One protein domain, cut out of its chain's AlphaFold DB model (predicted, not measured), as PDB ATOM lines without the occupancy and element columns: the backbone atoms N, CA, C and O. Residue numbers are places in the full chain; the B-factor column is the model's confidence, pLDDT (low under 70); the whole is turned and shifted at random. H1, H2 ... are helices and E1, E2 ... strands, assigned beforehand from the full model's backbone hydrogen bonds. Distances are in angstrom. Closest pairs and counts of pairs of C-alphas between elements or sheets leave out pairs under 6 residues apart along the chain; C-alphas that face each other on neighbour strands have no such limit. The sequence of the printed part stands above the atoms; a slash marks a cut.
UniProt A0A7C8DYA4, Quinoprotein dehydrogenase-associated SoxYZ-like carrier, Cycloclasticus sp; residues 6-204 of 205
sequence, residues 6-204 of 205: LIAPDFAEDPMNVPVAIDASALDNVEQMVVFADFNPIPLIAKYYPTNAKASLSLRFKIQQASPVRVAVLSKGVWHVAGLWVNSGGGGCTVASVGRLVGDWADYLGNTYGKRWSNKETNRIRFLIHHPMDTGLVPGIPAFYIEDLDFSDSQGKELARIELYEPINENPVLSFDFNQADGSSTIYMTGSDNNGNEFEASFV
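AT A GLANCE: This is residues 6 to 204 of the 205 residues of the protein "Quinoprotein dehydrogenase-associated SoxYZ-like carrier" of Cycloclasticus sp (UniProt A0A7C8DYA4). Two twisted antiparallel sheets lie face to face as a sandwich, a wide one of eight strands in the order E6 E5 E2 E3 E10 E9 E12 E13 and a narrower one of five in the order E1 E4 E11 E8 E7, the strands of the one at 22 degrees to those of the other. Along one border the edge strands E7 and E13 come together, and beyond one end of the strands lie loops, among them the link that holds the short helix H1. The printed part has 199 residues, with E1 to E6, then H1, then E7 to E13 along the chain. It is mostly strand and compact, with a radius of gyration of the C-alphas of 16.4 A and spans of 47 by 38 by 26 A.

HOW THE PARTS SIT: The larger sheet runs E6, residues 78 to 88; E5, 67 to 75; E2, 30 to 37; E3, 44 to 49; E10, 158 to 164; E9, 146 to 152; E12, 187 to 193; and E13, 198 to 203. In the hairpin of E5 and E6, N 71 and O 82 are 2.9 A apart, within hydrogen-bond range. E3 and E10 are neighbours, with N 47 and O 163 at 2.9 A. In the hairpin of E12 and E13, N 189 and O 201 are 2.8 A apart. The other sheet runs E1, residues 18 to 23; E4, 53 to 61; E11, 173 to 178; E8, 123 to 129; and E7, 112 to 118. E4 bends by 54 degrees at residue 56. Across the neighbours E1 and E4, N 20 and O 59 are within hydrogen-bond range at 2.9 A, and across the neighbours E4 and E11, N 175 and O 58 are within hydrogen-bond range at 2.8 A. The facing parts of the sheets are 9.7 A centre to centre, their best planes 23 degrees apart. The closest C-alphas of E7 and E13, Arg 116 and Phe 203, are 5.7 A apart. H1, residues 98 to 102, is not on either sheet; its O i to N i+4 pair is within hydrogen-bond range.

IN THESE COORDINATES: E6 is the longest strand by residues, 31.6 A from C-alpha 78 to C-alpha 88; E5 measures 25.3 A, E4 21.9 A and E2 20.8 A. E1 begins at C-alpha 18 (23.665, -37.843, -36.233), and E13 ends at C-alpha 203 (27.939, -60.044, -47.423).

THE WHOLE: The two C-alphas farthest apart, those of Lys 120 and Gly 140, are 49.6 A apart. The printed part has no cut. E8 to E9 is a long link of 16 residues. Mean pLDDT of the printed part is 93.4; residues 181 to 184 are under 70.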
ATOM      1  N   LEU A   6      36.859 -41.097 -31.305       98.31
ATOM      2  CA  LEU A   6      35.432 -40.827 -31.422       98.31
ATOM      3  C   LEU A   6      35.257 -39.622 -32.345       98.31
ATOM      4  O   LEU A   6      35.818 -38.562 -32.080       98.31
ATOM      5  N   ILE A   7      34.513 -39.799 -33.432       98.44
ATOM      6  CA  ILE A   7      34.283 -38.774 -34.449       98.44
ATOM      7  C   ILE A   7      32.778 -38.591 -34.611       98.44
ATOM      8  O   ILE A   7      32.052 -39.550 -34.870       98.44
ATOM      9  N   ALA A   8      32.324 -37.352 -34.479       97.69
ATOM     10  CA  ALA A   8      30.957 -36.908 -34.720       97.69
ATOM     11  C   ALA A   8      31.009 -35.427 -35.142       97.69
ATOM     12  O   ALA A   8      32.049 -34.789 -34.946       97.69
ATOM     13  N   PRO A   9      29.947 -34.864 -35.739       97.06
ATOM     14  CA  PRO A   9      29.926 -33.443 -36.062       97.06
ATOM     15  C   PRO A   9      29.838 -32.583 -34.794       97.06
ATOM     16  O   PRO A   9      29.179 -32.959 -33.826       97.06
ATOM     17  N   ASP A  10      30.420 -31.382 -34.838       95.50
ATOM     18  CA  ASP A  10      30.285 -30.395 -33.755       95.50
ATOM     19  C   ASP A  10      28.836 -29.893 -33.603       95.50
ATOM     20  O   ASP A  10      28.431 -29.450 -32.522       95.50
ATOM     21  N   PHE A  11      28.050 -29.959 -34.685       96.25
ATOM     22  CA  PHE A  11      26.636 -29.596 -34.733       96.25
ATOM     23  C   PHE A  11      25.832 -30.607 -35.566       96.25
ATOM     24  O   PHE A  11      26.146 -30.870 -36.725       96.25
ATOM     25  N   ALA A  12      24.772 -31.155 -34.981       95.94
ATOM     26  CA  ALA A  12      23.798 -32.016 -35.632       95.94
ATOM     27  C   ALA A  12      22.745 -31.174 -36.369       95.94
ATOM     28  O   ALA A  12      21.777 -30.713 -35.763       95.94
ATOM     29  N   GLU A  13      22.939 -30.981 -37.677       92.25
ATOM     30  CA  GLU A  13      21.965 -30.304 -38.550       92.25
ATOM     31  C   GLU A  13      20.639 -31.069 -38.632       92.25
ATOM     32  O   GLU A  13      19.571 -30.468 -38.550       92.25
ATOM     33  N   ASP A  14      20.724 -32.398 -38.741       94.81
ATOM     34  CA  ASP A  14      19.590 -33.308 -38.614       94.81
ATOM     35  C   ASP A  14      19.695 -34.065 -37.276       94.81
ATOM     36  O   ASP A  14      20.499 -35.000 -37.155       94.81
ATOM     37  N   PRO A  15      18.897 -33.694 -36.257       94.06
ATOM     38  CA  PRO A  15      18.925 -34.347 -34.956       94.06
ATOM     39  C   PRO A  15      18.417 -35.792 -35.004       94.06
ATOM     40  O   PRO A  15      18.653 -36.531 -34.054       94.06
ATOM     41  N   MET A  16      17.738 -36.217 -36.076       95.31
ATOM     42  CA  MET A  16      17.282 -37.598 -36.258       95.31
ATOM     43  C   MET A  16      18.358 -38.497 -36.889       95.31
ATOM     44  O   MET A  16      18.222 -39.719 -36.838       95.31
ATOM     45  N   ASN A  17      19.425 -37.922 -37.463       95.81
ATOM     46  CA  ASN A  17      20.462 -38.645 -38.208       95.81
ATOM     47  C   ASN A  17      21.884 -38.142 -37.908       95.81
ATOM     48  O   ASN A  17      22.620 -37.730 -38.809       95.81
ATOM     49  N   VAL A  18      22.316 -38.242 -36.653       97.69
ATOM     50  CA  VAL A  18      23.665 -37.843 -36.233       97.69
ATOM     51  C   VAL A  18      24.657 -38.983 -36.464       97.69
ATOM     52  O   VAL A  18      24.524 -40.028 -35.825       97.69
ATOM     53  N   PRO A  19      25.660 -38.838 -37.350       98.00
ATOM     54  CA  PRO A  19      26.670 -39.869 -37.543       98.00
ATOM     55  C   PRO A  19      27.669 -39.886 -36.385       98.00
ATOM     56  O   PRO A  19      28.155 -38.843 -35.949       98.00
ATOM     57  N   VAL A  20      28.030 -41.090 -35.954       98.38
ATOM     58  CA  VAL A  20      29.148 -41.333 -35.043       98.38
ATOM     59  C   VAL A  20      30.029 -42.441 -35.613       98.38
ATOM     60  O   VAL A  20      29.544 -43.441 -36.149       98.38
ATOM     61  N   ALA A  21      31.340 -42.242 -35.544       98.62
ATOM     62  CA  ALA A  21      32.338 -43.241 -35.891       98.62
ATOM     63  C   ALA A  21      33.288 -43.425 -34.711       98.62
ATOM     64  O   ALA A  21      33.781 -42.455 -34.133       98.62
ATOM     65  N   ILE A  22      33.517 -44.680 -34.352       98.62
ATOM     66  CA  ILE A  22      34.303 -45.079 -33.196       98.62
ATOM     67  C   ILE A  22      35.365 -46.058 -33.670       98.62
ATOM     68  O   ILE A  22      35.038 -47.042 -34.327       98.62
ATOM     69  N   ASP A  23      36.617 -45.809 -33.303       98.19
ATOM     70  CA  ASP A  23      37.723 -46.745 -33.482       98.19
ATOM     71  C   ASP A  23      38.505 -46.861 -32.170       98.19
ATOM     72  O   ASP A  23      39.180 -45.927 -31.731       98.19
ATOM     73  N   ALA A  24      38.380 -48.022 -31.535       98.19
ATOM     74  CA  ALA A  24      39.082 -48.412 -30.323       98.19
ATOM     75  C   ALA A  24      40.127 -49.508 -30.593       98.19
ATOM     76  O   ALA A  24      40.603 -50.145 -29.658       98.19
ATOM     77  N   SER A  25      40.520 -49.724 -31.854       95.31
ATOM     78  CA  SER A  25      41.454 -50.791 -32.254       95.31
ATOM     79  C   SER A  25      42.875 -50.610 -31.702       95.31
ATOM     80  O   SER A  25      43.699 -51.510 -31.827       95.31
ATOM     81  N   ALA A  26      43.185 -49.454 -31.105       97.25
ATOM     82  CA  ALA A  26      44.430 -49.224 -30.369       97.25
ATOM     83  C   ALA A  26      44.404 -49.794 -28.932       97.25
ATOM     84  O   ALA A  26      45.412 -49.724 -28.226       97.25
ATOM     85  N   LEU A  27      43.262 -50.325 -28.482       97.31
ATOM     86  CA  LEU A  27      43.133 -51.127 -27.269       97.31
ATOM     87  C   LEU A  27      43.199 -52.614 -27.637       97.31
ATOM     88  O   LEU A  27      42.536 -53.067 -28.565       97.31
ATOM     89  N   ASP A  28      43.966 -53.387 -26.874       94.88
ATOM     90  CA  ASP A  28      44.002 -54.844 -27.020       94.88
ATOM     91  C   ASP A  28      42.786 -55.490 -26.348       94.88
ATOM     92  O   ASP A  28      42.339 -55.007 -25.311       94.88
ATOM     93  N   ASN A  29      42.347 -56.659 -26.822       95.06
ATOM     94  CA  ASN A  29      41.330 -57.488 -26.155       95.06
ATOM     95  C   ASN A  29      40.081 -56.686 -25.746       95.06
ATOM     96  O   ASN A  29      39.690 -56.690 -24.579       95.06
ATOM     97  N   VAL A  30      39.509 -55.936 -26.690       98.00
ATOM     98  CA  VAL A  30      38.250 -55.225 -26.459       98.00
ATOM     99  C   VAL A  30      37.124 -56.246 -26.346       98.00
ATOM    100  O   VAL A  30      36.861 -56.992 -27.282       98.00
ATOM    101  N   GLU A  31      36.468 -56.262 -25.191       98.25
ATOM    102  CA  GLU A  31      35.377 -57.180 -24.857       98.25
ATOM    103  C   GLU A  31      34.019 -56.573 -25.234       98.25
ATOM    104  O   GLU A  31      33.128 -57.266 -25.719       98.25
ATOM    105  N   GLN A  32      33.863 -55.262 -25.024       98.50
ATOM    106  CA  GLN A  32      32.600 -54.557 -25.220       98.50
ATOM    107  C   GLN A  32      32.828 -53.063 -25.463       98.50
ATOM    108  O   GLN A  32      33.699 -52.445 -24.856       98.50
ATOM    109  N   MET A  33      31.986 -52.457 -26.295       98.75
ATOM    110  CA  MET A  33      31.859 -51.011 -26.461       98.75
ATOM    111  C   MET A  33      30.424 -50.597 -26.132       98.75
ATOM    112  O   MET A  33      29.492 -51.210 -26.635       98.75
ATOM    113  N   VAL A  34      30.232 -49.564 -25.316       98.88
ATOM    114  CA  VAL A  34      28.922 -49.018 -24.934       98.88
ATOM    115  C   VAL A  34      28.847 -47.577 -25.404       98.88
ATOM    116  O   VAL A  34      29.620 -46.741 -24.936       98.88
ATOM    117  N   VAL A  35      27.932 -47.286 -26.323       98.81
ATOM    118  CA  VAL A  35      27.732 -45.956 -26.910       98.81
ATOM    119  C   VAL A  35      26.514 -45.312 -26.269       98.81
ATOM    120  O   VAL A  35      25.457 -45.939 -26.194       98.81
ATOM    121  N   PHE A  36      26.648 -44.072 -25.805       98.75
ATOM    122  CA  PHE A  36      25.556 -43.365 -25.142       98.75
ATOM    123  C   PHE A  36      25.654 -41.844 -25.290       98.75
ATOM    124  O   PHE A  36      26.739 -41.285 -25.464       98.75
ATOM    125  N   ALA A  37      24.506 -41.176 -25.207       98.31
ATOM    126  CA  ALA A  37      24.391 -39.725 -25.154       98.31
ATOM    127  C   ALA A  37      23.718 -39.319 -23.838       98.31
ATOM    128  O   ALA A  37      22.555 -39.637 -23.606       98.31
ATOM    129  N   ASP A  38      24.454 -38.619 -22.974       97.62
ATOM    130  CA  ASP A  38      24.053 -38.355 -21.586       97.62
ATOM    131  C   ASP A  38      22.669 -37.723 -21.427       97.62
ATOM    132  O   ASP A  38      21.946 -38.038 -20.485       97.62
ATOM    133  N   PHE A  39      22.339 -36.769 -22.298       96.94
ATOM    134  CA  PHE A  39      21.162 -35.917 -22.150       96.94
ATOM    135  C   PHE A  39      20.006 -36.335 -23.057       96.94
ATOM    136  O   PHE A  39      18.985 -35.640 -23.106       96.94
ATOM    137  N   ASN A  40      20.142 -37.465 -23.756       96.31
ATOM    138  CA  ASN A  40      19.005 -38.103 -24.398       96.31
ATOM    139  C   ASN A  40      18.075 -38.702 -23.325       96.31
ATOM    140  O   ASN A  40      18.563 -39.281 -22.356       96.31
ATOM    141  N   PRO A  41      16.741 -38.648 -23.506       96.25
ATOM    142  CA  PRO A  41      15.797 -39.340 -22.624       96.25
ATOM    143  C   PRO A  41      16.053 -40.849 -22.542       96.25
ATOM    144  O   PRO A  41      15.802 -41.461 -21.509       96.25
ATOM    145  N   ILE A  42      16.578 -41.422 -23.630       96.62
ATOM    146  CA  ILE A  42      17.086 -42.791 -23.714       96.62
ATOM    147  C   ILE A  42      18.597 -42.678 -23.960       96.62
ATOM    148  O   ILE A  42      19.004 -42.417 -25.097       96.62
ATOM    149  N   PRO A  43      19.439 -42.773 -22.912       98.00
ATOM    150  CA  PRO A  43      20.864 -42.487 -23.053       98.00
ATOM    151  C   PRO A  43      21.616 -43.531 -23.871       98.00
ATOM    152  O   PRO A  43      22.535 -43.187 -24.612       98.00
ATOM    153  N   LEU A  44      21.260 -44.806 -23.714       98.44
ATOM    154  CA  LEU A  44      21.961 -45.929 -24.323       98.44
ATOM    155  C   LEU A  44      21.618 -46.027 -25.815       98.44
ATOM    156  O   LEU A  44      20.449 -46.015 -26.179       98.44
ATOM    157  N   ILE A  45      22.643 -46.098 -26.667       98.69
ATOM    158  CA  ILE A  45      22.498 -46.111 -28.132       98.69
ATOM    159  C   ILE A  45      22.804 -47.496 -28.694       98.69
ATOM    160  O   ILE A  45      22.039 -48.022 -29.498       98.69
ATOM    161  N   ALA A  46      23.935 -48.075 -28.292       98.81
ATOM    162  CA  ALA A  46      24.363 -49.389 -28.754       98.81
ATOM    163  C   ALA A  46      25.336 -50.041 -27.769       98.81
ATOM    164  O   ALA A  46      26.095 -49.348 -27.080       98.81
ATOM    165  N   LYS A  47      25.376 -51.373 -27.769       98.88
ATOM    166  CA  LYS A  47      26.487 -52.155 -27.217       98.88
ATOM    167  C   LYS A  47      27.065 -53.044 -28.302       98.88
ATOM    168  O   LYS A  47      26.321 -53.759 -28.950       98.88
ATOM    169  N   TYR A  48      28.375 -53.027 -28.490       98.81
ATOM    170  CA  TYR A  48      29.052 -53.804 -29.525       98.81
ATOM    171  C   TYR A  48      30.100 -54.734 -28.919       98.81
ATOM    172  O   TYR A  48      30.889 -54.302 -28.080       98.81
ATOM    173  N   TYR A  49      30.113 -55.989 -29.362       98.62
ATOM    174  CA  TYR A  49      30.961 -57.071 -28.865       98.62
ATOM    175  C   TYR A  49      31.797 -57.632 -30.035       98.62
ATOM    176  O   TYR A  49      31.297 -58.438 -30.824       98.62
ATOM    177  N   PRO A  50      33.052 -57.177 -30.223       96.69
ATOM    178  CA  PRO A  50      33.881 -57.552 -31.370       96.69
ATOM    179  C   PRO A  50      34.682 -58.853 -31.145       96.69
ATOM    180  O   PRO A  50      35.910 -58.831 -31.137       96.69
ATOM    181  N   THR A  51      34.014 -60.003 -31.003       94.00
ATOM    182  CA  THR A  51      34.643 -61.306 -30.674       94.00
ATOM    183  C   THR A  51      35.764 -61.721 -31.642       94.00
ATOM    184  O   THR A  51      36.857 -62.104 -31.224       94.00
ATOM    185  N   ASN A  52      35.519 -61.638 -32.951       91.44
ATOM    186  CA  ASN A  52      36.509 -61.840 -34.016       91.44
ATOM    187  C   ASN A  52      36.451 -60.707 -35.060       91.44
ATOM    188  O   ASN A  52      36.800 -60.901 -36.230       91.44
ATOM    189  N   ALA A  53      36.073 -59.504 -34.632       92.94
ATOM    190  CA  ALA A  53      36.036 -58.291 -35.443       92.94
ATOM    191  C   ALA A  53      37.012 -57.235 -34.904       92.94
ATOM    192  O   ALA A  53      37.673 -57.444 -33.887       92.94
ATOM    193  N   LYS A  54      37.149 -56.102 -35.600       95.06
ATOM    194  CA  LYS A  54      37.859 -54.945 -35.047       95.06
ATOM    195  C   LYS A  54      36.930 -54.204 -34.091       95.06
ATOM    196  O   LYS A  54      35.723 -54.162 -34.302       95.06
ATOM    197  N   ALA A  55      37.499 -53.533 -33.095       97.00
ATOM    198  CA  ALA A  55      36.770 -52.617 -32.220       97.00
ATOM    199  C   ALA A  55      36.471 -51.283 -32.938       97.00
ATOM    200  O   ALA A  55      36.925 -50.217 -32.525       97.00
ATOM    201  N   SER A  56      35.755 -51.362 -34.061       96.75
ATOM    202  CA  SER A  56      35.408 -50.250 -34.946       96.75
ATOM    203  C   SER A  56      33.928 -50.331 -35.300       96.75
ATOM    204  O   SER A  56      33.448 -51.370 -35.755       96.75
ATOM    205  N   LEU A  57      33.211 -49.230 -35.090       97.81
ATOM    206  CA  LEU A  57      31.771 -49.129 -35.296       97.81
ATOM    207  C   LEU A  57      31.433 -47.749 -35.847       97.81
ATOM    208  O   LEU A  57      31.851 -46.732 -35.294       97.81
ATOM    209  N   SER A  58      30.622 -47.697 -36.900       98.44
ATOM    210  CA  SER A  58      29.951 -46.464 -37.296       98.44
ATOM    211  C   SER A  58      28.459 -46.692 -37.443       98.44
ATOM    212  O   SER A  58      28.026 -47.691 -38.015       98.44
ATOM    213  N   LEU A  59      27.686 -45.751 -36.914       98.50
ATOM    214  CA  LEU A  59      26.232 -45.763 -36.936       98.50
ATOM    215  C   LEU A  59      25.699 -44.334 -36.979       98.50
ATOM    216  O   LEU A  59      26.457 -43.362 -36.886       98.50
ATOM    217  N   ARG A  60      24.382 -44.206 -37.105       98.31
ATOM    218  CA  ARG A  60      23.678 -42.942 -36.914       98.31
ATOM    219  C   ARG A  60      22.664 -43.083 -35.789       98.31
ATOM    220  O   ARG A  60      22.090 -44.148 -35.584       98.31
ATOM    221  N   PHE A  61      22.467 -42.004 -35.050       98.00
ATOM    222  CA  PHE A  61      21.560 -41.980 -33.911       98.00
ATOM    223  C   PHE A  61      20.781 -40.660 -33.856       98.00
ATOM    224  O   PHE A  61      21.113 -39.682 -34.527       98.00
ATOM    225  N   LYS A  62      19.722 -40.661 -33.058       97.88
ATOM    226  CA  LYS A  62      18.835 -39.552 -32.744       97.88
ATOM    227  C   LYS A  62      19.364 -38.836 -31.504       97.88
ATOM    228  O   LYS A  62      19.623 -39.474 -30.482       97.88
ATOM    229  N   ILE A  63      19.488 -37.516 -31.558       96.44
ATOM    230  CA  ILE A  63      19.892 -36.684 -30.423       96.44
ATOM    231  C   ILE A  63      18.753 -35.731 -30.038       96.44
ATOM    232  O   ILE A  63      18.188 -35.033 -30.881       96.44
ATOM    233  N   GLN A  64      18.393 -35.695 -28.755       94.56
ATOM    234  CA  GLN A  64      17.254 -34.896 -28.296       94.56
ATOM    235  C   GLN A  64      17.615 -33.434 -28.029       94.56
ATOM    236  O   GLN A  64      16.771 -32.553 -28.182       94.56
ATOM    237  N   GLN A  65      18.850 -33.179 -27.615       94.56
ATOM    238  CA  GLN A  65      19.389 -31.858 -27.303       94.56
ATOM    239  C   GLN A  65      20.916 -31.902 -27.375       94.56
ATOM    240  O   GLN A  65      21.491 -32.983 -27.492       94.56
ATOM    241  N   ALA A  66      21.579 -30.747 -27.295       96.88
ATOM    242  CA  ALA A  66      23.036 -30.713 -27.199       96.88
ATOM    243  C   ALA A  66      23.506 -31.604 -26.036       96.88
ATOM    244  O   ALA A  66      23.038 -31.433 -24.911       96.88
ATOM    245  N   SER A  67      24.376 -32.575 -26.315       97.44
ATOM    246  CA  SER A  67      24.735 -33.622 -25.356       97.44
ATOM    247  C   SER A  67      26.198 -34.027 -25.506       97.44
ATOM    248  O   SER A  67      26.711 -34.100 -26.628       97.44
ATOM    249  N   PRO A  68      26.865 -34.394 -24.400       98.12
ATOM    250  CA  PRO A  68      28.004 -35.288 -24.466       98.12
ATOM    251  C   PRO A  68      27.585 -36.591 -25.154       98.12
ATOM    252  O   PRO A  68      26.586 -37.203 -24.768       98.12
ATOM    253  N   VAL A  69      28.357 -37.010 -26.150       98.38
ATOM    254  CA  VAL A  69      28.292 -38.341 -26.760       98.38
ATOM    255  C   VAL A  69      29.541 -39.078 -26.326       98.38
ATOM    256  O   VAL A  69      30.649 -38.551 -26.457       98.38
ATOM    257  N   ARG A  70      29.373 -40.276 -25.770       98.69
ATOM    258  CA  ARG A  70      30.463 -41.054 -25.192       98.69
ATOM    259  C   ARG A  70      30.458 -42.484 -25.685       98.69
ATOM    260  O   ARG A  70      29.426 -43.056 -26.026       98.69
ATOM    261  N   VAL A  71      31.650 -43.061 -25.649       98.75
ATOM    262  CA  VAL A  71      31.856 -44.497 -25.737       98.75
ATOM    263  C   VAL A  71      32.672 -44.952 -24.533       98.75
ATOM    264  O   VAL A  71      33.732 -44.391 -24.243       98.75
ATOM    265  N   ALA A  72      32.176 -45.963 -23.826       98.75
ATOM    266  CA  ALA A  72      32.930 -46.710 -22.828       98.75
ATOM    267  C   ALA A  72      33.354 -48.051 -23.434       98.75
ATOM    268  O   ALA A  72      32.527 -48.761 -23.996       98.75
ATOM    269  N   VAL A  73      34.634 -48.396 -23.341       98.81
ATOM    270  CA  VAL A  73      35.219 -49.602 -23.935       98.81
ATOM    271  C   VAL A  73      35.827 -50.459 -22.834       98.81
ATOM    272  O   VAL A  73      36.725 -49.999 -22.131       98.81
ATOM    273  N   LEU A  74      35.343 -51.689 -22.680       98.81
ATOM    274  CA  LEU A  74      35.896 -52.675 -21.759       98.81
ATOM    275  C   LEU A  74      37.048 -53.410 -22.444       98.81
ATOM    276  O   LEU A  74      36.863 -54.021 -23.494       98.81
ATOM    277  N   SER A  75      38.236 -53.341 -21.855       98.31
ATOM    278  CA  SER A  75      39.436 -54.021 -22.337       98.31
ATOM    279  C   SER A  75      40.213 -54.570 -21.148       98.31
ATOM    280  O   SER A  75      40.585 -53.818 -20.244       98.31
ATOM    281  N   LYS A  76      40.444 -55.889 -21.132       96.12
ATOM    282  CA  LYS A  76      41.173 -56.592 -20.058       96.12
ATOM    283  C   LYS A  76      40.603 -56.269 -18.665       96.12
ATOM    284  O   LYS A  76      41.356 -56.027 -17.720       96.12
ATOM    285  N   GLY A  77      39.273 -56.214 -18.549       96.69
ATOM    286  CA  GLY A  77      38.573 -55.870 -17.305       96.69
ATOM    287  C   GLY A  77      38.599 -54.387 -16.890       96.69
ATOM    288  O   GLY A  77      38.127 -54.064 -15.800       96.69
ATOM    289  N   VAL A  78      39.127 -53.476 -17.718       98.06
ATOM    290  CA  VAL A  78      39.181 -52.028 -17.440       98.06
ATOM    291  C   VAL A  78      38.323 -51.247 -18.434       98.06
ATOM    292  O   VAL A  78      38.383 -51.475 -19.640       98.06
ATOM    293  N   TRP A  79      37.542 -50.290 -17.925       98.56
ATOM    294  CA  TRP A  79      36.756 -49.372 -18.749       98.56
ATOM    295  C   TRP A  79      37.577 -48.152 -19.174       98.56
ATOM    296  O   TRP A  79      38.072 -47.388 -18.344       98.56
ATOM    297  N   HIS A  80      37.653 -47.931 -20.481       98.62
ATOM    298  CA  HIS A  80      38.267 -46.777 -21.122       98.62
ATOM    299  C   HIS A  80      37.182 -45.918 -21.764       98.62
ATOM    300  O   HIS A  80      36.387 -46.417 -22.550       98.62
ATOM    301  N   VAL A  81      37.131 -44.624 -21.444       98.56
ATOM    302  CA  VAL A  81      36.052 -43.743 -21.919       98.56
ATOM    303  C   VAL A  81      36.606 -42.644 -22.811       98.56
ATOM    304  O   VAL A  81      37.582 -41.983 -22.451       98.56
ATOM    305  N   ALA A  82      35.964 -42.415 -23.952       98.50
ATOM    306  CA  ALA A  82      36.130 -41.217 -24.768       98.50
ATOM    307  C   ALA A  82      34.781 -40.523 -24.954       98.50
ATOM    308  O   ALA A  82      33.727 -41.154 -24.886       98.50
ATOM    309  N   GLY A  83      34.818 -39.212 -25.162       98.00
ATOM    310  CA  GLY A  83      33.617 -38.414 -25.332       98.00
ATOM    311  C   GLY A  83      33.902 -37.109 -26.050       98.00
ATOM    312  O   GLY A  83      35.013 -36.587 -25.983       98.00
ATOM    313  N   LEU A  84      32.879 -36.595 -26.716       97.81
ATOM    314  CA  LEU A  84      32.871 -35.283 -27.350       97.81
ATOM    315  C   LEU A  84      31.515 -34.617 -27.117       97.81
ATOM    316  O   LEU A  84      30.558 -35.267 -26.694       97.81
ATOM    317  N   TRP A  85      31.436 -33.318 -27.378       98.06
ATOM    318  CA  TRP A  85      30.186 -32.573 -27.313       98.06
ATOM    319  C   TRP A  85      29.573 -32.455 -28.707       98.06
ATOM    320  O   TRP A  85      30.260 -32.026 -29.629       98.06
ATOM    321  N   VAL A  86      28.290 -32.791 -28.849       97.81
ATOM    322  CA  VAL A  86      27.524 -32.558 -30.082       97.81
ATOM    323  C   VAL A  86      26.452 -31.518 -29.796       97.81
ATOM    324  O   VAL A  86      25.576 -31.739 -28.957       97.81
ATOM    325  N   ASN A  87      26.499 -30.383 -30.492       96.81
ATOM    326  CA  ASN A  87      25.412 -29.405 -30.463       96.81
ATOM    327  C   ASN A  87      24.246 -29.876 -31.334       96.81
ATOM    328  O   ASN A  87      24.445 -30.620 -32.287       96.81
ATOM    329  N   SER A  88      23.025 -29.443 -31.033       92.88
ATOM    330  CA  SER A  88      21.844 -29.815 -31.813       92.88
ATOM    331  C   SER A  88      20.726 -28.793 -31.636       92.88
ATOM    332  O   SER A  88      20.578 -28.231 -30.549       92.88
ATOM    333  N   GLY A  89      19.915 -28.596 -32.682       86.19
ATOM    334  CA  GLY A  89      18.629 -27.893 -32.581       86.19
ATOM    335  C   GLY A  89      17.586 -28.656 -31.749       86.19
ATOM    336  O   GLY A  89      16.628 -28.055 -31.268       86.19
ATOM    337  N   GLY A  90      17.815 -29.955 -31.527       84.31
ATOM    338  CA  GLY A  90      17.035 -30.827 -30.656       84.31
ATOM    339  C   GLY A  90      15.822 -31.489 -31.316       84.31
ATOM    340  O   GLY A  90      15.536 -31.291 -32.491       84.31
ATOM    341  N   GLY A  91      15.114 -32.313 -30.538       84.31
ATOM    342  CA  GLY A  91      13.865 -32.969 -30.943       84.31
ATOM    343  C   GLY A  91      14.013 -34.298 -31.692       84.31
ATOM    344  O   GLY A  91      12.999 -34.895 -32.049       84.31
ATOM    345  N   GLY A  92      15.236 -34.795 -31.900       82.25
ATOM    346  CA  GLY A  92      15.492 -35.984 -32.718       82.25
ATOM    347  C   GLY A  92      14.822 -37.267 -32.223       82.25
ATOM    348  O   GLY A  92      14.524 -38.143 -33.028       82.25
ATOM    349  N   CYS A  93      14.553 -37.391 -30.919       79.38
ATOM    350  CA  CYS A  93      13.931 -38.579 -30.330       79.38
ATOM    351  C   CYS A  93      12.405 -38.463 -30.178       79.38
ATOM    352  O   CYS A  93      11.766 -39.454 -29.833       79.38
ATOM    353  N   THR A  94      11.819 -37.281 -30.400       78.00
ATOM    354  CA  THR A  94      10.396 -36.974 -30.132       78.00
ATOM    355  C   THR A  94       9.596 -36.635 -31.392       78.00
ATOM    356  O   THR A  94       8.485 -36.119 -31.302       78.00
ATOM    357  N   VAL A  95      10.156 -36.915 -32.568       79.62
ATOM    358  CA  VAL A  95       9.509 -36.742 -33.873       79.62
ATOM    359  C   VAL A  95       9.346 -38.115 -34.524       79.62
ATOM    360  O   VAL A  95      10.248 -38.949 -34.445       79.62
ATOM    361  N   ALA A  96       8.181 -38.361 -35.130       75.19
ATOM    362  CA  ALA A  96       7.914 -39.605 -35.847       75.19
ATOM    363  C   ALA A  96       8.830 -39.741 -37.070       75.19
ATOM    364  O   ALA A  96       9.150 -38.749 -37.727       75.19
ATOM    365  N   SER A  97       9.221 -40.972 -37.383       75.88
ATOM    366  CA  SER A  97       9.997 -41.279 -38.582       75.88
ATOM    367  C   SER A  97       9.174 -41.010 -39.854       75.88
ATOM    368  O   SER A  97       7.940 -41.081 -39.838       75.88
ATOM    369  N   VAL A  98       9.832 -40.648 -40.960       77.19
ATOM    370  CA  VAL A  98       9.123 -40.231 -42.184       77.19
ATOM    371  C   VAL A  98       8.443 -41.430 -42.839       77.19
ATOM    372  O   VAL A  98       7.273 -41.333 -43.209       77.19
ATOM    373  N   GLY A  99       9.124 -42.575 -42.924       71.19
ATOM    374  CA  GLY A  99       8.569 -43.807 -43.490       71.19
ATOM    375  C   GLY A  99       7.366 -44.321 -42.702       71.19
ATOM    376  O   GLY A  99       6.391 -44.802 -43.282       71.19
ATOM    377  N   ARG A 100       7.345 -44.120 -41.378       78.75
ATOM    378  CA  ARG A 100       6.168 -44.462 -40.567       78.75
ATOM    379  C   ARG A 100       4.940 -43.626 -40.919       78.75
ATOM    380  O   ARG A 100       3.831 -44.157 -40.906       78.75
ATOM    381  N   LEU A 101       5.121 -42.347 -41.246       75.44
ATOM    382  CA  LEU A 101       4.025 -41.458 -41.646       75.44
ATOM    383  C   LEU A 101       3.497 -41.768 -43.053       75.44
ATOM    384  O   LEU A 101       2.312 -41.560 -43.309       75.44
ATOM    385  N   VAL A 102       4.359 -42.258 -43.950       76.38
ATOM    386  CA  VAL A 102       3.988 -42.659 -45.319       76.38
ATOM    387  C   VAL A 102       3.275 -44.018 -45.336       76.38
ATOM    388  O   VAL A 102       2.381 -44.222 -46.155       76.38
ATOM    389  N   GLY A 103       3.584 -44.902 -44.381       75.62
ATOM    390  CA  GLY A 103       2.830 -46.132 -44.115       75.62
ATOM    391  C   GLY A 103       3.280 -47.368 -44.900       75.62
ATOM    392  O   GLY A 103       2.682 -48.423 -44.733       75.62
ATOM    393  N   ASP A 104       4.339 -47.260 -45.699       78.75
ATOM    394  CA  ASP A 104       4.934 -48.353 -46.486       78.75
ATOM    395  C   ASP A 104       6.056 -49.098 -45.739       78.75
ATOM    396  O   ASP A 104       6.588 -50.092 -46.228       78.75
ATOM    397  N   TRP A 105       6.412 -48.657 -44.527       80.75
ATOM    398  CA  TRP A 105       7.489 -49.256 -43.729       80.75
ATOM    399  C   TRP A 105       7.310 -50.764 -43.498       80.75
ATOM    400  O   TRP A 105       8.299 -51.489 -43.435       80.75
ATOM    401  N   ALA A 106       6.065 -51.239 -43.386       85.69
ATOM    402  CA  ALA A 106       5.757 -52.647 -43.153       85.69
ATOM    403  C   ALA A 106       6.043 -53.522 -44.385       85.69
ATOM    404  O   ALA A 106       6.400 -54.685 -44.229       85.69
ATOM    405  N   ASP A 107       5.947 -52.960 -45.594       89.00
ATOM    406  CA  ASP A 107       6.165 -53.692 -46.849       89.00
ATOM    407  C   ASP A 107       7.648 -54.014 -47.079       89.00
ATOM    408  O   ASP A 107       7.989 -54.950 -47.806       89.00
ATOM    409  N   TYR A 108       8.537 -53.234 -46.459       90.50
ATOM    410  CA  TYR A 108       9.985 -53.352 -46.615       90.50
ATOM    411  C   TYR A 108      10.706 -53.704 -45.315       90.50
ATOM    412  O   TYR A 108      11.936 -53.701 -45.304       90.50
ATOM    413  N   LEU A 109       9.979 -53.987 -44.233       93.94
ATOM    414  CA  LEU A 109      10.558 -54.249 -42.918       93.94
ATOM    415  C   LEU A 109      11.635 -55.339 -43.003       93.94
ATOM    416  O   LEU A 109      11.403 -56.420 -43.538       93.94
ATOM    417  N   GLY A 110      12.828 -55.035 -42.495       94.31
ATOM    418  CA  GLY A 110      13.955 -55.966 -42.475       94.31
ATOM    419  C   GLY A 110      14.758 -56.058 -43.769       94.31
ATOM    420  O   GLY A 110      15.864 -56.608 -43.754       94.31
ATOM    421  N   ASN A 111      14.274 -55.481 -44.877       95.75
ATOM    422  CA  ASN A 111      15.024 -55.478 -46.127       95.75
ATOM    423  C   ASN A 111      16.387 -54.834 -45.907       95.75
ATOM    424  O   ASN A 111      16.500 -53.665 -45.527       95.75
ATOM    425  N   THR A 112      17.423 -55.627 -46.158       97.06
ATOM    426  CA  THR A 112      18.800 -55.238 -45.896       97.06
ATOM    427  C   THR A 112      19.544 -55.055 -47.207       97.06
ATOM    428  O   THR A 112      19.642 -55.965 -48.028       97.06
ATOM    429  N   TYR A 113      20.113 -53.866 -47.389       95.44
ATOM    430  CA  TYR A 113      20.920 -53.516 -48.551       95.44
ATOM    431  C   TYR A 113      22.314 -53.148 -48.090       95.44
ATOM    432  O   TYR A 113      22.508 -52.167 -47.374       95.44
ATOM    433  N   GLY A 114      23.317 -53.897 -48.523       94.81
ATOM    434  CA  GLY A 114      24.678 -53.614 -48.117       94.81
ATOM    435  C   GLY A 114      25.714 -54.177 -49.052       94.81
ATOM    436  O   GLY A 114      25.425 -54.903 -50.002       94.81
ATOM    437  N   LYS A 115      26.949 -53.791 -48.775       93.50
ATOM    438  CA  LYS A 115      28.112 -54.227 -49.525       93.50
ATOM    439  C   LYS A 115      29.263 -54.499 -48.571       93.50
ATOM    440  O   LYS A 115      29.382 -53.871 -47.516       93.50
ATOM    441  N   ARG A 116      30.122 -55.426 -48.979       92.44
ATOM    442  CA  ARG A 116      31.428 -55.648 -48.378       92.44
ATOM    443  C   ARG A 116      32.514 -55.013 -49.236       92.44
ATOM    444  O   ARG A 116      32.473 -55.073 -50.461       92.44
ATOM    445  N   TRP A 117      33.507 -54.425 -48.588       90.94
ATOM    446  CA  TRP A 117      34.754 -53.999 -49.209       90.94
ATOM    447  C   TRP A 117      35.888 -54.748 -48.526       90.94
ATOM    448  O   TRP A 117      36.235 -54.462 -47.380       90.94
ATOM    449  N   SER A 118      36.445 -55.723 -49.240       84.88
ATOM    450  CA  SER A 118      37.554 -56.549 -48.771       84.88
ATOM    451  C   SER A 118      38.776 -56.328 -49.664       84.88
ATOM    452  O   SER A 118      38.720 -56.542 -50.877       84.88
ATOM    453  N   ASN A 119      39.869 -55.854 -49.067       79.94
ATOM    454  CA  ASN A 119      41.196 -55.737 -49.668       79.94
ATOM    455  C   ASN A 119      42.265 -56.119 -48.623       79.94
ATOM    456  O   ASN A 119      41.929 -56.510 -47.508       79.94
ATOM    457  N   LYS A 120      43.556 -55.991 -48.957       74.00
ATOM    458  CA  LYS A 120      44.663 -56.378 -48.057       74.00
ATOM    459  C   LYS A 120      44.665 -55.658 -46.696       74.00
ATOM    460  O   LYS A 120      45.248 -56.174 -45.750       74.00
ATOM    461  N   GLU A 121      44.036 -54.491 -46.591       72.50
ATOM    462  CA  GLU A 121      44.068 -53.608 -45.418       72.50
ATOM    463  C   GLU A 121      42.705 -53.511 -44.709       72.50
ATOM    464  O   GLU A 121      42.640 -53.451 -43.476       72.50
ATOM    465  N   THR A 122      41.601 -53.583 -45.458       78.94
ATOM    466  CA  THR A 122      40.228 -53.425 -44.950       78.94
ATOM    467  C   THR A 122      39.351 -54.638 -45.244       78.94
ATOM    468  O   THR A 122      39.364 -55.135 -46.366       78.94
ATOM    469  N   ASN A 123      38.530 -55.049 -44.280       90.12
ATOM    470  CA  ASN A 123      37.432 -55.995 -44.471       90.12
ATOM    471  C   ASN A 123      36.182 -55.376 -43.835       90.12
ATOM    472  O   ASN A 123      35.907 -55.590 -42.660       90.12
ATOM    473  N   ARG A 124      35.495 -54.514 -44.585       93.31
ATOM    474  CA  ARG A 124      34.404 -53.673 -44.080       93.31
ATOM    475  C   ARG A 124      33.073 -54.123 -44.641       93.31
ATOM    476  O   ARG A 124      32.972 -54.295 -45.853       93.31
ATOM    477  N   ILE A 125      32.043 -54.193 -43.808       95.38
ATOM    478  CA  ILE A 125      30.654 -54.203 -44.278       95.38
ATOM    479  C   ILE A 125      30.015 -52.853 -43.973       95.38
ATOM    480  O   ILE A 125      30.299 -52.237 -42.945       95.38
ATOM    481  N   ARG A 126      29.147 -52.397 -44.871       97.31
ATOM    482  CA  ARG A 126      28.218 -51.295 -44.622       97.31
ATOM    483  C   ARG A 126      26.891 -51.657 -45.238       97.31
ATOM    484  O   ARG A 126      26.837 -52.037 -46.409       97.31
ATOM    485  N   PHE A 127      25.843 -51.506 -44.454       97.94
ATOM    486  CA  PHE A 127      24.504 -51.873 -44.862       97.94
ATOM    487  C   PHE A 127      23.480 -50.920 -44.263       97.94
ATOM    488  O   PHE A 127      23.759 -50.229 -43.284       97.94
ATOM    489  N   LEU A 128      22.322 -50.882 -44.905       97.56
ATOM    490  CA  LEU A 128      21.092 -50.264 -44.451       97.56
ATOM    491  C   LEU A 128      20.091 -51.379 -44.163       97.56
ATOM    492  O   LEU A 128      19.979 -52.290 -44.982       97.56
ATOM    493  N   ILE A 129      19.357 -51.286 -43.055       97.44
ATOM    494  CA  ILE A 129      18.188 -52.136 -42.779       97.44
ATOM    495  C   ILE A 129      16.952 -51.247 -42.795       97.44
ATOM    496  O   ILE A 129      16.948 -50.204 -42.146       97.44
ATOM    497  N   HIS A 130      15.912 -51.631 -43.528       96.50
ATOM    498  CA  HIS A 130      14.629 -50.939 -43.483       96.50
ATOM    499  C   HIS A 130      13.928 -51.210 -42.152       96.50
ATOM    500  O   HIS A 130      13.463 -52.318 -41.892       96.50
ATOM    501  N   HIS A 131      13.876 -50.193 -41.295       96.62
ATOM    502  CA  HIS A 131      13.253 -50.278 -39.980       96.62
ATOM    503  C   HIS A 131      12.931 -48.866 -39.462       96.62
ATOM    504  O   HIS A 131      13.798 -47.988 -39.535       96.62
ATOM    505  N   PRO A 132      11.729 -48.606 -38.913       95.50
ATOM    506  CA  PRO A 132      11.336 -47.258 -38.490       95.50
ATOM    507  C   PRO A 132      12.128 -46.739 -37.277       95.50
ATOM    508  O   PRO A 132      12.352 -45.532 -37.160       95.50
ATOM    509  N   MET A 133      12.596 -47.645 -36.408       97.12
ATOM    510  CA  MET A 133      13.346 -47.336 -35.179       97.12
ATOM    511  C   MET A 133      12.591 -46.337 -34.288       97.12
ATOM    512  O   MET A 133      13.097 -45.274 -33.931       97.12
ATOM    513  N   ASP A 134      11.339 -46.634 -33.969       96.19
ATOM    514  CA  ASP A 134      10.501 -45.769 -33.151       96.19
ATOM    515  C   ASP A 134      10.937 -45.791 -31.687       96.19
ATOM    516  O   ASP A 134      11.102 -46.846 -31.076       96.19
ATOM    517  N   THR A 135      11.068 -44.604 -31.099       95.75
ATOM    518  CA  THR A 135      11.604 -44.445 -29.742       95.75
ATOM    519  C   THR A 135      10.590 -44.700 -28.632       95.75
ATOM    520  O   THR A 135      10.954 -44.723 -27.462       95.75
ATOM    521  N   GLY A 136       9.299 -44.779 -28.964       95.25
ATOM    522  CA  GLY A 136       8.222 -44.792 -27.972       95.25
ATOM    523  C   GLY A 136       7.960 -43.442 -27.286       95.25
ATOM    524  O   GLY A 136       7.055 -43.346 -26.461       95.25
ATOM    525  N   LEU A 137       8.721 -42.388 -27.610       94.44
ATOM    526  CA  LEU A 137       8.566 -41.057 -27.004       94.44
ATOM    527  C   LEU A 137       7.576 -40.160 -27.761       94.44
ATOM    528  O   LEU A 137       7.219 -39.084 -27.279       94.44
ATOM    529  N   VAL A 138       7.139 -40.583 -28.949       92.56
ATOM    530  CA  VAL A 138       6.119 -39.882 -29.732       92.56
ATOM    531  C   VAL A 138       4.731 -40.341 -29.264       92.56
ATOM    532  O   VAL A 138       4.462 -41.544 -29.268       92.56
ATOM    533  N   PRO A 139       3.816 -39.426 -28.888       91.00
ATOM    534  CA  PRO A 139       2.477 -39.801 -28.440       91.00
ATOM    535  C   PRO A 139       1.744 -40.701 -29.443       91.00
ATOM    536  O   PRO A 139       1.578 -40.345 -30.607       91.00
ATOM    537  N   GLY A 140       1.284 -41.865 -28.977       92.62
ATOM    538  CA  GLY A 140       0.546 -42.834 -29.796       92.62
ATOM    539  C   GLY A 140       1.411 -43.754 -30.664       92.62
ATOM    540  O   GLY A 140       0.858 -44.599 -31.366       92.62
ATOM    541  N   ILE A 141       2.742 -43.639 -30.608       93.19
ATOM    542  CA  ILE A 141       3.672 -44.536 -31.299       93.19
ATOM    543  C   ILE A 141       4.446 -45.338 -30.243       93.19
ATOM    544  O   ILE A 141       5.218 -44.739 -29.495       93.19
ATOM    545  N   PRO A 142       4.247 -46.666 -30.140       95.44
ATOM    546  CA  PRO A 142       5.019 -47.499 -29.221       95.44
ATOM    547  C   PRO A 142       6.483 -47.616 -29.668       95.44
ATOM    548  O   PRO A 142       6.800 -47.379 -30.834       95.44
ATOM    549  N   ALA A 143       7.367 -47.998 -28.743       97.06
ATOM    550  CA  ALA A 143       8.755 -48.304 -29.076       97.06
ATOM    551  C   ALA A 143       8.812 -49.504 -30.029       97.06
ATOM    552  O   ALA A 143       8.190 -50.536 -29.769       97.06
ATOM    553  N   PHE A 144       9.543 -49.352 -31.129       97.06
ATOM    554  CA  PHE A 144       9.697 -50.388 -32.139       97.06
ATOM    555  C   PHE A 144      11.065 -50.252 -32.804       97.06
ATOM    556  O   PHE A 144      11.278 -49.367 -33.637       97.06
ATOM    557  N   TYR A 145      12.015 -51.095 -32.412       98.12
ATOM    558  CA  TYR A 145      13.425 -50.964 -32.773       98.12
ATOM    559  C   TYR A 145      14.095 -52.336 -32.907       98.12
ATOM    560  O   TYR A 145      13.692 -53.298 -32.259       98.12
ATOM    561  N   ILE A 146      15.129 -52.404 -33.747       98.56
ATOM    562  CA  ILE A 146      16.017 -53.568 -33.860       98.56
ATOM    563  C   ILE A 146      16.738 -53.735 -32.520       98.56
ATOM    564  O   ILE A 146      17.360 -52.776 -32.070       98.56
ATOM    565  N   GLU A 147      16.675 -54.915 -31.906       98.12
ATOM    566  CA  GLU A 147      17.305 -55.200 -30.610       98.12
ATOM    567  C   GLU A 147      18.727 -55.714 -30.773       98.12
ATOM    568  O   GLU A 147      19.633 -55.249 -30.081       98.12
ATOM    569  N   ASP A 148      18.945 -56.639 -31.704       97.50
ATOM    570  CA  ASP A 148      20.253 -57.233 -31.933       97.50
ATOM    571  C   ASP A 148      20.536 -57.544 -33.398       97.50
ATOM    572  O   ASP A 148      19.638 -57.728 -34.218       97.50
ATOM    573  N   LEU A 149      21.831 -57.564 -33.713       98.56
ATOM    574  CA  LEU A 149      22.377 -58.167 -34.917       98.56
ATOM    575  C   LEU A 149      23.599 -59.009 -34.531       98.56
ATOM    576  O   LEU A 149      24.526 -58.517 -33.875       98.56
ATOM    577  N   ASP A 150      23.625 -60.246 -35.000       98.38
ATOM    578  CA  ASP A 150      24.718 -61.197 -34.848       98.38
ATOM    579  C   ASP A 150      25.397 -61.430 -36.195       98.38
ATOM    580  O   ASP A 150      24.745 -61.567 -37.231       98.38
ATOM    581  N   PHE A 151      26.727 -61.491 -36.185       97.56
ATOM    582  CA  PHE A 151      27.539 -61.715 -37.376       97.56
ATOM    583  C   PHE A 151      28.333 -63.003 -37.236       97.56
ATOM    584  O   PHE A 151      29.023 -63.204 -36.236       97.56
ATOM    585  N   SER A 152      28.312 -63.841 -38.268       95.75
ATOM    586  CA  SER A 152      29.062 -65.097 -38.314       95.75
ATOM    587  C   SER A 152      29.732 -65.317 -39.670       95.75
ATOM    588  O   SER A 152      29.410 -64.658 -40.661       95.75
ATOM    589  N   ASP A 153      30.720 -66.208 -39.712       92.94
ATOM    590  CA  ASP A 153      31.328 -66.663 -40.962       92.94
ATOM    591  C   ASP A 153      30.610 -67.895 -41.548       92.94
ATOM    592  O   ASP A 153      29.682 -68.450 -40.960       92.94
ATOM    593  N   SER A 154      31.059 -68.355 -42.718       91.06
ATOM    594  CA  SER A 154      30.525 -69.556 -43.385       91.06
ATOM    595  C   SER A 154      30.669 -70.876 -42.621       91.06
ATOM    596  O   SER A 154      30.051 -71.866 -43.010       91.06
ATOM    597  N   GLN A 155      31.444 -70.909 -41.537       90.88
ATOM    598  CA  GLN A 155      31.570 -72.066 -40.651       90.88
ATOM    599  C   GLN A 155      30.689 -71.929 -39.400       90.88
ATOM    600  O   GLN A 155      30.721 -72.802 -38.533       90.88
ATOM    601  N   GLY A 156      29.902 -70.853 -39.299       91.94
ATOM    602  CA  GLY A 156      29.076 -70.541 -38.136       91.94
ATOM    603  C   GLY A 156      29.876 -69.985 -36.957       91.94
ATOM    604  O   GLY A 156      29.365 -69.943 -35.840       91.94
ATOM    605  N   LYS A 157      31.131 -69.569 -37.163       92.88
ATOM    606  CA  LYS A 157      31.929 -68.944 -36.107       92.88
ATOM    607  C   LYS A 157      31.461 -67.506 -35.902       92.88
ATOM    608  O   LYS A 157      31.409 -66.725 -36.849       92.88
ATOM    609  N   GLU A 158      31.187 -67.143 -34.654       94.50
ATOM    610  CA  GLU A 158      30.803 -65.782 -34.278       94.50
ATOM    611  C   GLU A 158      31.924 -64.777 -34.581       94.50
ATOM    612  O   GLU A 158      33.084 -64.939 -34.178       94.50
ATOM    613  N   LEU A 159      31.565 -63.712 -35.291       95.31
ATOM    614  CA  LEU A 159      32.447 -62.614 -35.652       95.31
ATOM    615  C   LEU A 159      32.238 -61.397 -34.759       95.31
ATOM    616  O   LEU A 159      33.217 -60.814 -34.294       95.31
ATOM    617  N   ALA A 160      30.989 -61.006 -34.538       97.38
ATOM    618  CA  ALA A 160      30.630 -59.927 -33.634       97.38
ATOM    619  C   ALA A 160      29.134 -59.960 -33.321       97.38
ATOM    620  O   ALA A 160      28.359 -60.530 -34.084       97.38
ATOM    621  N   ARG A 161      28.742 -59.245 -32.270       98.50
ATOM    622  CA  ARG A 161      27.346 -58.957 -31.937       98.50
ATOM    623  C   ARG A 161      27.169 -57.473 -31.655       98.50
ATOM    624  O   ARG A 161      28.064 -56.840 -31.092       98.50
ATOM    625  N   ILE A 162      26.024 -56.910 -32.014       98.75
ATOM    626  CA  ILE A 162      25.612 -55.574 -31.585       98.75
ATOM    627  C   ILE A 162      24.204 -55.640 -30.999       98.75
ATOM    628  O   ILE A 162      23.319 -56.232 -31.596       98.75
ATOM    629  N   GLU A 163      24.014 -55.024 -29.839       98.81
ATOM    630  CA  GLU A 163      22.701 -54.659 -29.318       98.81
ATOM    631  C   GLU A 163      22.433 -53.199 -29.685       98.81
ATOM    632  O   GLU A 163      23.287 -52.329 -29.465       98.81
ATOM    633  N   LEU A 164      21.252 -52.928 -30.219       98.69
ATOM    634  CA  LEU A 164      20.788 -51.603 -30.600       98.69
ATOM    635  C   LEU A 164      19.619 -51.192 -29.705       98.69
ATOM    636  O   LEU A 164      18.919 -52.019 -29.130       98.69
ATOM    637  N   TYR A 165      19.446 -49.884 -29.569       98.56
ATOM    638  CA  TYR A 165      18.414 -49.295 -28.727       98.56
ATOM    639  C   TYR A 165      17.601 -48.276 -29.529       98.56
ATOM    640  O   TYR A 165      17.958 -47.870 -30.641       98.56
ATOM    641  N   GLU A 166      16.518 -47.811 -28.924       97.62
ATOM    642  CA  GLU A 166      15.553 -46.858 -29.461       97.62
ATOM    643  C   GLU A 166      16.152 -45.631 -30.173       97.62
ATOM    644  O   GLU A 166      15.622 -45.240 -31.218       97.62
ATOM    645  N   PRO A 167      17.222 -44.970 -29.672       97.44
ATOM    646  CA  PRO A 167      17.705 -43.743 -30.285       97.44
ATOM    647  C   PRO A 167      18.563 -43.997 -31.529       97.44
ATOM    648  O   PRO A 167      19.206 -43.070 -31.994       97.44
ATOM    649  N   ILE A 168      18.607 -45.193 -32.109       98.25
ATOM    650  CA  ILE A 168      19.179 -45.384 -33.449       98.25
ATOM    651  C   ILE A 168      18.289 -44.708 -34.506       98.25
ATOM    652  O   ILE A 168      17.077 -44.585 -34.338       98.25
ATOM    653  N   ASN A 169      18.878 -44.193 -35.587       96.88
ATOM    654  CA  ASN A 169      18.136 -43.479 -36.631       96.88
ATOM    655  C   ASN A 169      17.202 -44.405 -37.440       96.88
ATOM    656  O   ASN A 169      17.418 -45.610 -37.512       96.88
ATOM    657  N   GLU A 170      16.175 -43.834 -38.075       96.06
ATOM    658  CA  GLU A 170      15.337 -44.562 -39.044       96.06
ATOM    659  C   GLU A 170      16.190 -45.125 -40.192       96.06
ATOM    660  O   GLU A 170      17.137 -44.474 -40.638       96.06
ATOM    661  N   ASN A 171      15.822 -46.308 -40.692       96.31
ATOM    662  CA  ASN A 171      16.534 -47.031 -41.746       96.31
ATOM    663  C   ASN A 171      18.043 -47.104 -41.451       96.31
ATOM    664  O   ASN A 171      18.856 -46.513 -42.179       96.31
ATOM    665  N   PRO A 172      18.424 -47.738 -40.326       97.62
ATOM    666  CA  PRO A 172      19.761 -47.626 -39.776       97.62
ATOM    667  C   PRO A 172      20.833 -48.030 -40.774       97.62
ATOM    668  O   PRO A 172      20.761 -49.088 -41.397       97.62
ATOM    669  N   VAL A 173      21.865 -47.186 -40.873       97.75
ATOM    670  CA  VAL A 173      23.078 -47.479 -41.636       97.75
ATOM    671  C   VAL A 173      24.203 -47.782 -40.666       97.75
ATOM    672  O   VAL A 173      24.666 -46.888 -39.955       97.75
ATOM    673  N   LEU A 174      24.674 -49.023 -40.682       98.19
ATOM    674  CA  LEU A 174      25.740 -49.499 -39.808       98.19
ATOM    675  C   LEU A 174      26.978 -49.848 -40.631       98.19
ATOM    676  O   LEU A 174      26.890 -50.227 -41.801       98.19
ATOM    677  N   SER A 175      28.159 -49.672 -40.046       98.00
ATOM    678  CA  SER A 175      29.426 -50.110 -40.630       98.00
ATOM    679  C   SER A 175      30.309 -50.761 -39.582       98.00
ATOM    680  O   SER A 175      30.506 -50.202 -38.504       98.00
ATOM    681  N   PHE A 176      30.882 -51.902 -39.953       95.94
ATOM    682  CA  PHE A 176      31.765 -52.702 -39.113       95.94
ATOM    683  C   PHE A 176      33.019 -53.063 -39.898       95.94
ATOM    684  O   PHE A 176      32.950 -53.328 -41.103       95.94
ATOM    685  N   ASP A 177      34.154 -53.107 -39.208       93.75
ATOM    686  CA  ASP A 177      35.397 -53.645 -39.750       93.75
ATOM    687  C   ASP A 177      35.692 -55.004 -39.103       93.75
ATOM    688  O   ASP A 177      35.771 -55.124 -37.884       93.75
ATOM    689  N   PHE A 178      35.901 -56.031 -39.917       91.50
ATOM    690  CA  PHE A 178      36.250 -57.377 -39.481       91.50
ATOM    691  C   PHE A 178      37.743 -57.652 -39.650       91.50
ATOM    692  O   PHE A 178      38.474 -56.943 -40.353       91.50
ATOM    693  N   ASN A 179      38.211 -58.713 -38.995       86.69
ATOM    694  CA  ASN A 179      39.567 -59.199 -39.184       86.69
ATOM    695  C   ASN A 179      39.743 -59.825 -40.578       86.69
ATOM    696  O   ASN A 179      38.795 -60.282 -41.217       86.69
ATOM    697  N   GLN A 180      40.984 -59.827 -41.062       73.19
ATOM    698  CA  GLN A 180      41.331 -60.256 -42.423       73.19
ATOM    699  C   GLN A 180      41.439 -61.771 -42.607       73.19
ATOM    700  O   GLN A 180      41.578 -62.231 -43.736       73.19
ATOM    701  N   ALA A 181      41.425 -62.536 -41.510       58.06
ATOM    702  CA  ALA A 181      41.849 -63.935 -41.491       58.06
ATOM    703  C   ALA A 181      41.066 -64.845 -42.454       58.06
ATOM    704  O   ALA A 181      41.578 -65.898 -42.816       58.06
ATOM    705  N   ASP A 182      39.892 -64.411 -42.925       59.06
ATOM    706  CA  ASP A 182      39.186 -65.060 -44.024       59.06
ATOM    707  C   ASP A 182      38.456 -64.036 -44.918       59.06
ATOM    708  O   ASP A 182      37.228 -63.946 -44.974       59.06
ATOM    709  N   GLY A 183      39.232 -63.188 -45.603       61.03
ATOM    710  CA  GLY A 183      38.716 -62.163 -46.523       61.03
ATOM    711  C   GLY A 183      37.817 -62.696 -47.654       61.03
ATOM    712  O   GLY A 183      37.116 -61.892 -48.269       61.03
ATOM    713  N   SER A 184      37.826 -64.016 -47.889       64.56
ATOM    714  CA  SER A 184      36.994 -64.760 -48.845       64.56
ATOM    715  C   SER A 184      35.707 -65.350 -48.263       64.56
ATOM    716  O   SER A 184      34.750 -65.542 -49.008       64.56
ATOM    717  N   SER A 185      35.664 -65.660 -46.965       81.81
ATOM    718  CA  SER A 185      34.493 -66.283 -46.335       81.81
ATOM    719  C   SER A 185      33.338 -65.295 -46.241       81.81
ATOM    720  O   SER A 185      33.529 -64.185 -45.749       81.81
ATOM    721  N   THR A 186      32.151 -65.676 -46.721       91.12
ATOM    722  CA  THR A 186      30.912 -64.890 -46.595       91.12
ATOM    723  C   THR A 186      30.657 -64.524 -45.136       91.12
ATOM    724  O   THR A 186      30.780 -65.372 -44.255       91.12
ATOM    725  N   ILE A 187      30.279 -63.267 -44.894       94.12
ATOM    726  CA  ILE A 187      29.793 -62.824 -43.584       94.12
ATOM    727  C   ILE A 187      28.273 -62.900 -43.614       94.12
ATOM    728  O   ILE A 187      27.649 -62.273 -44.471       94.12
ATOM    729  N   TYR A 188      27.695 -63.653 -42.692       96.44
ATOM    730  CA  TYR A 188      26.259 -63.728 -42.470       96.44
ATOM    731  C   TYR A 188      25.872 -62.786 -41.340       96.44
ATOM    732  O   TYR A 188      26.643 -62.591 -40.400       96.44
ATOM    733  N   MET A 189      24.691 -62.199 -41.458       97.88
ATOM    734  CA  MET A 189      24.055 -61.403 -40.423       97.88
ATOM    735  C   MET A 189      22.678 -61.987 -40.157       97.88
ATOM    736  O   MET A 189      21.913 -62.182 -41.102       97.88
ATOM    737  N   THR A 190      22.374 -62.210 -38.888       98.25
ATOM    738  CA  THR A 190      21.021 -62.458 -38.385       98.25
ATOM    739  C   THR A 190      20.678 -61.371 -37.377       98.25
ATOM    740  O   THR A 190      21.579 -60.730 -36.840       98.25
ATOM    741  N   GLY A 191      19.406 -61.143 -37.097       97.62
ATOM    742  CA  GLY A 191      19.010 -60.220 -36.041       97.62
ATOM    743  C   GLY A 191      17.514 -60.191 -35.825       97.62
ATOM    744  O   GLY A 191      16.767 -60.819 -36.577       97.62
ATOM    745  N   SER A 192      17.093 -59.452 -34.809       98.00
ATOM    746  CA  SER A 192      15.690 -59.364 -34.422       98.00
ATOM    747  C   SER A 192      15.298 -57.973 -33.928       98.00
ATOM    748  O   SER A 192      16.142 -57.177 -33.509       98.00
ATOM    749  N   ASP A 193      14.009 -57.654 -34.019       98.06
ATOM    750  CA  ASP A 193      13.414 -56.489 -33.361       98.06
ATOM    751  C   ASP A 193      12.614 -56.864 -32.111       98.06
ATOM    752  O   ASP A 193      12.298 -58.028 -31.861       98.06
ATOM    753  N   ASN A 194      12.224 -55.843 -31.348       97.69
ATOM    754  CA  ASN A 194      11.509 -55.997 -30.081       97.69
ATOM    755  C   ASN A 194      10.056 -56.503 -30.216       97.69
ATOM    756  O   ASN A 194       9.351 -56.615 -29.210       97.69
ATOM    757  N   ASN A 195       9.599 -56.810 -31.434       96.44
ATOM    758  CA  ASN A 195       8.329 -57.482 -31.712       96.44
ATOM    759  C   ASN A 195       8.523 -58.909 -32.260       96.44
ATOM    760  O   ASN A 195       7.530 -59.578 -32.560       96.44
ATOM    761  N   GLY A 196       9.766 -59.389 -32.360       95.44
ATOM    762  CA  GLY A 196      10.102 -60.735 -32.813       95.44
ATOM    763  C   GLY A 196      10.149 -60.905 -34.331       95.44
ATOM    764  O   GLY A 196      10.079 -62.044 -34.793       95.44
ATOM    765  N   ASN A 197      10.242 -59.825 -35.119       96.31
ATOM    766  CA  ASN A 197      10.566 -59.978 -36.539       96.31
ATOM    767  C   ASN A 197      12.060 -60.272 -36.687       96.31
ATOM    768  O   ASN A 197      12.884 -59.660 -36.008       96.31
ATOM    769  N   GLU A 198      12.396 -61.189 -37.590       96.50
ATOM    770  CA  GLU A 198      13.768 -61.629 -37.837       96.50
ATOM    771  C   GLU A 198      14.308 -61.038 -39.145       96.50
ATOM    772  O   GLU A 198      13.580 -60.865 -40.127       96.50
ATOM    773  N   PHE A 199      15.607 -60.746 -39.162       94.38
ATOM    774  CA  PHE A 199      16.317 -60.164 -40.295       94.38
ATOM    775  C   PHE A 199      17.516 -61.024 -40.660       94.38
ATOM    776  O   PHE A 199      18.275 -61.438 -39.787       94.38
ATOM    777  N   GLU A 200      17.743 -61.220 -41.956       97.00
ATOM    778  CA  GLU A 200      18.904 -61.951 -42.454       97.00
ATOM    779  C   GLU A 200      19.571 -61.202 -43.609       97.00
ATOM    780  O   GLU A 200      18.913 -60.612 -44.470       97.00
ATOM    781  N   ALA A 201      20.901 -61.250 -43.658       97.06
ATOM    782  CA  ALA A 201      21.674 -60.768 -44.794       97.06
ATOM    783  C   ALA A 201      22.971 -61.561 -44.966       97.06
ATOM    784  O   ALA A 201      23.497 -62.166 -44.033       97.06
ATOM    785  N   SER A 202      23.526 -61.523 -46.176       95.94
ATOM    786  CA  SER A 202      24.856 -62.063 -46.451       95.94
ATOM    787  C   SER A 202      25.702 -61.058 -47.222       95.94
ATOM    788  O   SER A 202      25.221 -60.346 -48.106       95.94
ATOM    789  N   PHE A 203      26.982 -60.992 -46.872       93.62
ATOM    790  CA  PHE A 203      27.939 -60.044 -47.423       93.62
ATOM    791  C   PHE A 203      29.113 -60.797 -48.051       93.62
ATOM    792  O   PHE A 203      30.069 -61.214 -47.383       93.62
ATOM    793  N   VAL A 204      29.025 -60.957 -49.369       88.06
ATOM    794  CA  VAL A 204      30.089 -61.496 -50.227       88.06
ATOM    795  C   VAL A 204      31.034 -60.380 -50.684       88.06
ATOM    796  O   VAL A 204      30.659 -59.206 -50.647       88.06
TER     797      VAL A 204